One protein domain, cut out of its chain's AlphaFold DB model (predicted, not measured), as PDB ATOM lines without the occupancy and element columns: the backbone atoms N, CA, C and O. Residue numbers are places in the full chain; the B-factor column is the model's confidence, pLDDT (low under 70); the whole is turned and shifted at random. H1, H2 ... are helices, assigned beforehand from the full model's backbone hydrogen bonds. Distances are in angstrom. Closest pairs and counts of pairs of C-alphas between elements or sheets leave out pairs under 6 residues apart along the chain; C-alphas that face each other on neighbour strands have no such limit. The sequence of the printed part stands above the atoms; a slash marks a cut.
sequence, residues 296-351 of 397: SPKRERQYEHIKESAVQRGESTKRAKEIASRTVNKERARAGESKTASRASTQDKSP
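What this domain is: This is residues 296 to 351 of the 397 residues of the protein "Anti-anti-sigma factor" of Streptomyces sp. 3212.2 (UniProt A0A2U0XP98). A helical hairpin of H1 and H2 opens as a V from their tight link, and the short helix H3 packs on the far end of H2. The 56 printed residues hold three named helices, in the order H1, H2, H3, and no named strand; the class is all helix. The whole is only just compact, close to loose, with a radius of gyration of the C-alphas of 11.8 A and spans of 32 by 23 by 17 A.

How they stand to each other: H1, residues 297 to 312, touches H2, residues 317 to 334; their closest C-alphas, of Lys 307 and Ala 320, are 4.9 A apart. This hairpin runs opposite ways at a steep tilt of 37 degrees, only just past shallow. With residues 330 to 334 alone, H2 touches H3, residues 343 to 347; their closest C-alphas, of Arg 334 and Thr 346, are 4.9 A apart. H1 and H3 are apart. In H1, H2 and H3 every O i to N i+4 pair is within hydrogen-bond range.

Where its parts are: H1 begins at C-alpha 297 (-20.371, 22.045, 26.373) and is 22.8 A long. H2 measures 26.0 A. H3, 6.1 A, ends at C-alpha 347 (-4.452, 3.458, 31.440).

The domain as a whole: The farthest C-alphas, of Gly 314 and Lys 339, are 33.1 A apart. The printed part has no cut and no long link. Residues 337 to 351 are among those with pLDDT under 70.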
ATOM      1  N   SER A 296     -16.315  20.415  24.158       66.44
ATOM      2  CA  SER A 296     -17.766  20.201  24.153       66.44
ATOM      3  C   SER A 296     -18.403  20.948  25.337       66.44
ATOM      4  O   SER A 296     -17.746  21.091  26.375       66.44
ATOM      5  N   PRO A 297     -19.691  21.348  25.271       72.00
ATOM      6  CA  PRO A 297     -20.371  22.045  26.373       72.00
ATOM      7  C   PRO A 297     -20.278  21.315  27.725       72.00
ATOM      8  O   PRO A 297     -20.316  21.918  28.795       72.00
ATOM      9  N   LYS A 298     -20.123  19.985  27.695       75.50
ATOM     10  CA  LYS A 298     -19.901  19.156  28.885       75.50
ATOM     11  C   LYS A 298     -18.535  19.413  29.540       75.50
ATOM     12  O   LYS A 298     -18.456  19.432  30.764       75.50
ATOM     13  N   ARG A 299     -17.471  19.601  28.753       79.75
ATOM     14  CA  ARG A 299     -16.099  19.825  29.248       79.75
ATOM     15  C   ARG A 299     -15.910  21.233  29.805       79.75
ATOM     16  O   ARG A 299     -15.190  21.394  30.784       79.75
ATOM     17  N   GLU A 300     -16.609  22.217  29.243       76.38
ATOM     18  CA  GLU A 300     -16.628  23.591  29.764       76.38
ATOM     19  C   GLU A 300     -17.270  23.646  31.150       76.38
ATOM     20  O   GLU A 300     -16.663  24.152  32.090       76.38
ATOM     21  N   ARG A 301     -18.434  23.001  31.321       78.81
ATOM     22  CA  ARG A 301     -19.075  22.882  32.640       78.81
ATOM     23  C   ARG A 301     -18.196  22.156  33.658       78.81
ATOM     24  O   ARG A 301     -18.115  22.572  34.806       78.81
ATOM     25  N   GLN A 302     -17.507  21.089  33.246       77.25
ATOM     26  CA  GLN A 302     -16.569  20.383  34.125       77.25
ATOM     27  C   GLN A 302     -15.377  21.259  34.530       77.25
ATOM     28  O   GLN A 302     -14.959  21.210  35.685       77.25
ATOM     29  N   TYR A 303     -14.824  22.045  33.603       86.31
ATOM     30  CA  TYR A 303     -13.729  22.969  33.893       86.31
ATOM     31  C   TYR A 303     -14.142  23.996  34.948       86.31
ATOM     32  O   TYR A 303     -13.449  24.152  35.954       86.31
ATOM     33  N   GLU A 304     -15.287  24.644  34.741       84.62
ATOM     34  CA  GLU A 304     -15.811  25.664  35.648       84.62
ATOM     35  C   GLU A 304     -16.098  25.082  37.038       84.62
ATOM     36  O   GLU A 304     -15.541  25.566  38.022       84.62
ATOM     37  N   HIS A 305     -16.792  23.944  37.113       82.62
ATOM     38  CA  HIS A 305     -17.082  23.276  38.385       82.62
ATOM     39  C   HIS A 305     -15.811  22.883  39.163       82.62
ATOM     40  O   HIS A 305     -15.732  23.034  40.382       82.62
ATOM     41  N   ILE A 306     -14.773  22.376  38.484       83.88
ATOM     42  CA  ILE A 306     -13.510  21.999  39.143       83.88
ATOM     43  C   ILE A 306     -12.737  23.241  39.601       83.88
ATOM     44  O   ILE A 306     -12.121  23.215  40.670       83.88
ATOM     45  N   LYS A 307     -12.758  24.316  38.806       86.31
ATOM     46  CA  LYS A 307     -12.119  25.591  39.138       86.31
ATOM     47  C   LYS A 307     -12.769  26.193  40.384       86.31
ATOM     48  O   LYS A 307     -12.057  26.497  41.336       86.31
ATOM     49  N   GLU A 308     -14.093  26.297  40.404       75.06
ATOM     50  CA  GLU A 308     -14.868  26.829  41.531       75.06
ATOM     51  C   GLU A 308     -14.670  25.988  42.795       75.06
ATOM     52  O   GLU A 308     -14.306  26.523  43.839       75.06
ATOM     53  N   SER A 309     -14.753  24.658  42.684       73.81
ATOM     54  CA  SER A 309     -14.512  23.749  43.812       73.81
ATOM     55  C   SER A 309     -13.073  23.818  44.352       73.81
ATOM     56  O   SER A 309     -12.826  23.577  45.534       73.81
ATOM     57  N   ALA A 310     -12.074  24.116  43.517       77.50
ATOM     58  CA  ALA A 310     -10.703  24.332  43.985       77.50
ATOM     59  C   ALA A 310     -10.556  25.677  44.713       77.50
ATOM     60  O   ALA A 310      -9.931  25.720  45.772       77.50
ATOM     61  N   VAL A 311     -11.179  26.741  44.198       75.12
ATOM     62  CA  VAL A 311     -11.198  28.061  44.849       75.12
ATOM     63  C   VAL A 311     -11.888  27.989  46.214       75.12
ATOM     64  O   VAL A 311     -11.320  28.451  47.197       75.12
ATOM     65  N   GLN A 312     -13.037  27.316  46.310       68.75
ATOM     66  CA  GLN A 312     -13.756  27.101  47.577       68.75
ATOM     67  C   GLN A 312     -12.939  26.306  48.609       68.75
ATOM     68  O   GLN A 312     -13.110  26.462  49.814       68.75
ATOM     69  N   ARG A 313     -12.002  25.462  48.154       64.94
ATOM     70  CA  ARG A 313     -11.059  24.737  49.023       64.94
ATOM     71  C   ARG A 313      -9.835  25.567  49.430       64.94
ATOM     72  O   ARG A 313      -8.980  25.052  50.146       64.94
ATOM     73  N   GLY A 314      -9.756  26.829  49.005       71.25
ATOM     74  CA  GLY A 314      -8.687  27.766  49.348       71.25
ATOM     75  C   GLY A 314      -7.515  27.794  48.364       71.25
ATOM     76  O   GLY A 314      -6.467  28.351  48.688       71.25
ATOM     77  N   GLU A 315      -7.649  27.201  47.173       76.62
ATOM     78  CA  GLU A 315      -6.611  27.289  46.140       76.62
ATOM     79  C   GLU A 315      -6.613  28.668  45.469       76.62
ATOM     80  O   GLU A 315      -7.661  29.242  45.170       76.62
ATOM     81  N   SER A 316      -5.423  29.184  45.142       75.38
ATOM     82  CA  SER A 316      -5.315  30.427  44.367       75.38
ATOM     83  C   SER A 316      -5.958  30.275  42.985       75.38
ATOM     84  O   SER A 316      -5.897  29.210  42.371       75.38
ATOM     85  N   THR A 317      -6.515  31.353  42.431       72.31
ATOM     86  CA  THR A 317      -7.207  31.330  41.126       72.31
ATOM     87  C   THR A 317      -6.338  30.772  39.994       72.31
ATOM     88  O   THR A 317      -6.814  30.001  39.158       72.31
ATOM     89  N   LYS A 318      -5.040  31.104  39.985       69.56
ATOM     90  CA  LYS A 318      -4.056  30.570  39.030       69.56
ATOM     91  C   LYS A 318      -3.917  29.053  39.166       69.56
ATOM     92  O   LYS A 318      -3.942  28.342  38.164       69.56
ATOM     93  N   ARG A 319      -3.828  28.557  40.402       65.75
ATOM     94  CA  ARG A 319      -3.708  27.130  40.698       65.75
ATOM     95  C   ARG A 319      -5.009  26.367  40.446       65.75
ATOM     96  O   ARG A 319      -4.970  25.279  39.883       65.75
ATOM     97  N   ALA A 320      -6.162  26.954  40.747       77.31
ATOM     98  CA  ALA A 320      -7.472  26.389  40.444       77.31
ATOM     99  C   ALA A 320      -7.683  26.185  38.932       77.31
ATOM    100  O   ALA A 320      -8.104  25.111  38.503       77.31
ATOM    101  N   LYS A 321      -7.306  27.173  38.107       81.69
ATOM    102  CA  LYS A 321      -7.334  27.063  36.635       81.69
ATOM    103  C   LYS A 321      -6.403  25.964  36.114       81.69
ATOM    104  O   LYS A 321      -6.762  25.244  35.177       81.69
ATOM    105  N   GLU A 322      -5.224  25.811  36.715       82.00
ATOM    106  CA  GLU A 322      -4.269  24.742  36.395       82.00
ATOM    107  C   GLU A 322      -4.844  23.356  36.738       82.00
ATOM    108  O   GLU A 322      -4.810  22.438  35.918       82.00
ATOM    109  N   ILE A 323      -5.445  23.209  37.923       73.69
ATOM    110  CA  ILE A 323      -6.086  21.965  38.367       73.69
ATOM    111  C   ILE A 323      -7.249  21.597  37.437       73.69
ATOM    112  O   ILE A 323      -7.346  20.444  37.000       73.69
ATOM    113  N   ALA A 324      -8.100  22.565  37.094       81.19
ATOM    114  CA  ALA A 324      -9.243  22.369  36.211       81.19
ATOM    115  C   ALA A 324      -8.811  21.955  34.797       81.19
ATOM    116  O   ALA A 324      -9.240  20.915  34.295       81.19
ATOM    117  N   SER A 325      -7.885  22.699  34.185       81.56
ATOM    118  CA  SER A 325      -7.377  22.395  32.837       81.56
ATOM    119  C   SER A 325      -6.681  21.036  32.780       81.56
ATOM    120  O   SER A 325      -6.947  20.246  31.874       81.56
ATOM    121  N   ARG A 326      -5.843  20.703  33.769       80.00
ATOM    122  CA  ARG A 326      -5.154  19.407  33.835       80.00
ATOM    123  C   ARG A 326      -6.124  18.238  33.995       80.00
ATOM    124  O   ARG A 326      -5.911  17.182  33.399       80.00
ATOM    125  N   THR A 327      -7.184  18.418  34.779       81.31
ATOM    126  CA  THR A 327      -8.190  17.373  35.011       81.31
ATOM    127  C   THR A 327      -9.032  17.135  33.760       81.31
ATOM    128  O   THR A 327      -9.161  15.991  33.325       81.31
ATOM    129  N   VAL A 328      -9.511  18.205  33.119       82.62
ATOM    130  CA  VAL A 328     -10.311  18.121  31.887       82.62
ATOM    131  C   VAL A 328      -9.492  17.564  30.723       82.62
ATOM    132  O   VAL A 328      -9.956  16.660  30.030       82.62
ATOM    133  N   ASN A 329      -8.241  18.001  30.549       80.69
ATOM    134  CA  ASN A 329      -7.357  17.461  29.510       80.69
ATOM    135  C   ASN A 329      -7.082  15.962  29.705       80.69
ATOM    136  O   ASN A 329      -7.005  15.216  28.727       80.69
ATOM    137  N   LYS A 330      -6.992  15.491  30.957       76.88
ATOM    138  CA  LYS A 330      -6.845  14.062  31.266       76.88
ATOM    139  C   LYS A 330      -8.094  13.256  30.893       76.88
ATOM    140  O   LYS A 330      -7.956  12.136  30.408       76.88
ATOM    141  N   GLU A 331      -9.293  13.796  31.097       77.50
ATOM    142  CA  GLU A 331     -10.536  13.144  30.656       77.50
ATOM    143  C   GLU A 331     -10.672  13.136  29.132       77.50
ATOM    144  O   GLU A 331     -10.997  12.099  28.555       77.50
ATOM    145  N   ARG A 332     -10.336  14.254  28.483       77.12
ATOM    146  CA  ARG A 332     -10.328  14.392  27.023       77.12
ATOM    147  C   ARG A 332      -9.405  13.357  26.368       77.12
ATOM    148  O   ARG A 332      -9.799  12.686  25.419       77.12
ATOM    149  N   ALA A 333      -8.214  13.149  26.934       72.38
ATOM    150  CA  ALA A 333      -7.262  12.144  26.459       72.38
ATOM    151  C   ALA A 333      -7.735  10.691  26.633       72.38
ATOM    152  O   ALA A 333      -7.321   9.820  25.873       72.38
ATOM    153  N   ARG A 334      -8.608  10.408  27.604       69.56
ATOM    154  CA  ARG A 334      -9.193   9.068  27.795       69.56
ATOM    155  C   ARG A 334     -10.364   8.788  26.880       69.56
ATOM    156  O   ARG A 334     -10.523   7.657  26.442       69.56
ATOM    157  N   ALA A 335     -11.174   9.807  26.622       68.25
ATOM    158  CA  ALA A 335     -12.319   9.720  25.729       68.25
ATOM    159  C   ALA A 335     -11.916   9.704  24.241       68.25
ATOM    160  O   ALA A 335     -12.784   9.638  23.381       68.25
ATOM    161  N   GLY A 336     -10.612   9.784  23.931       70.69
ATOM    162  CA  GLY A 336     -10.108   9.871  22.556       70.69
ATOM    163  C   GLY A 336     -10.358  11.234  21.902       70.69
ATOM    164  O   GLY A 336     -10.181  11.393  20.702       70.69
ATOM    165  N   GLU A 337     -10.757  12.234  22.687       69.69
ATOM    166  CA  GLU A 337     -11.120  13.575  22.224       69.69
ATOM    167  C   GLU A 337      -9.878  14.479  22.010       69.69
ATOM    168  O   GLU A 337     -10.018  15.628  21.572       69.69
ATOM    169  N   SER A 338      -8.664  14.019  22.354       61.19
ATOM    170  CA  SER A 338      -7.401  14.756  22.171       61.19
ATOM    171  C   SER A 338      -6.556  14.185  21.026       61.19
ATOM    172  O   SER A 338      -6.403  12.977  20.886       61.19
ATOM    173  N   LYS A 339      -5.942  15.074  20.228       56.50
ATOM    174  CA  LYS A 339      -5.048  14.702  19.110       56.50
ATOM    175  C   LYS A 339      -3.752  14.017  19.570       56.50
ATOM    176  O   LYS A 339      -3.105  13.329  18.794       56.50
ATOM    177  N   THR A 340      -3.375  14.213  20.830       51.81
ATOM    178  CA  THR A 340      -2.200  13.626  21.481       51.81
ATOM    179  C   THR A 340      -2.610  13.044  22.832       51.81
ATOM    180  O   THR A 340      -3.299  13.701  23.616       51.81
ATOM    181  N   ALA A 341      -2.211  11.801  23.111       55.94
ATOM    182  CA  ALA A 341      -2.489  11.110  24.369       55.94
ATOM    183  C   ALA A 341      -1.276  10.270  24.794       55.94
ATOM    184  O   ALA A 341      -0.717   9.516  24.001       55.94
ATOM    185  N   SER A 342      -0.862  10.391  26.057       59.09
ATOM    186  CA  SER A 342       0.187   9.545  26.639       59.09
ATOM    187  C   SER A 342      -0.414   8.273  27.248       59.09
ATOM    188  O   SER A 342      -1.523   8.312  27.781       59.09
ATOM    189  N   ARG A 343       0.331   7.155  27.255       54.41
ATOM    190  CA  ARG A 343      -0.118   5.863  27.830       54.41
ATOM    191  C   ARG A 343      -0.617   5.978  29.281       54.41
ATOM    192  O   ARG A 343      -1.591   5.332  29.656       54.41
ATOM    193  N   ALA A 344       0.008   6.847  30.081       53.91
ATOM    194  CA  ALA A 344      -0.398   7.124  31.463       53.91
ATOM    195  C   ALA A 344      -1.763   7.836  31.565       53.91
ATOM    196  O   ALA A 344      -2.470   7.698  32.565       53.91
ATOM    197  N   SER A 345      -2.155   8.588  30.535       52.84
ATOM    198  CA  SER A 345      -3.449   9.271  30.492       52.84
ATOM    199  C   SER A 345      -4.584   8.288  30.226       52.84
ATOM    200  O   SER A 345      -5.611   8.388  30.890       52.84
ATOM    201  N   THR A 346      -4.373   7.300  29.351       57.00
ATOM    202  CA  THR A 346      -5.367   6.291  28.951       57.00
ATOM    203  C   THR A 346      -5.512   5.122  29.932       57.00
ATOM    204  O   THR A 346      -6.627   4.637  30.103       57.00
ATOM    205  N   GLN A 347      -4.441   4.685  30.611       53.16
ATOM    206  CA  GLN A 347      -4.452   3.458  31.440       53.16
ATOM    207  C   GLN A 347      -4.647   3.664  32.959       53.16
ATOM    208  O   GLN A 347      -4.854   2.698  33.687       53.16
ATOM    209  N   ASP A 348      -4.593   4.896  33.476       56.84
ATOM    210  CA  ASP A 348      -4.751   5.162  34.921       56.84
ATOM    211  C   ASP A 348      -6.241   5.101  35.372       56.84
ATOM    212  O   ASP A 348      -7.172   5.202  34.571       56.84
ATOM    213  N   LYS A 349      -6.526   5.000  36.676       56.44
ATOM    214  CA  LYS A 349      -7.888   5.112  37.246       56.44
ATOM    215  C   LYS A 349      -8.422   6.544  37.082       56.44
ATOM    216  O   LYS A 349      -7.635   7.495  37.111       56.44
ATOM    217  N   SER A 350      -9.725   6.722  36.840       57.31
ATOM    218  CA  SER A 350     -10.288   8.063  36.589       57.31
ATOM    219  C   SER A 350     -10.307   8.910  37.862       57.31
ATOM    220  O   SER A 350     -10.434   8.344  38.951       57.31
ATOM    221  N   PRO A 351     -10.175  10.247  37.759       57.47
ATOM    222  CA  PRO A 351     -10.280  11.144  38.908       57.47
ATOM    223  C   PRO A 351     -11.571  10.928  39.708       57.47
ATOM    224  O   PRO A 351     -11.504  10.849  40.927       57.47
TER     225      PRO A 351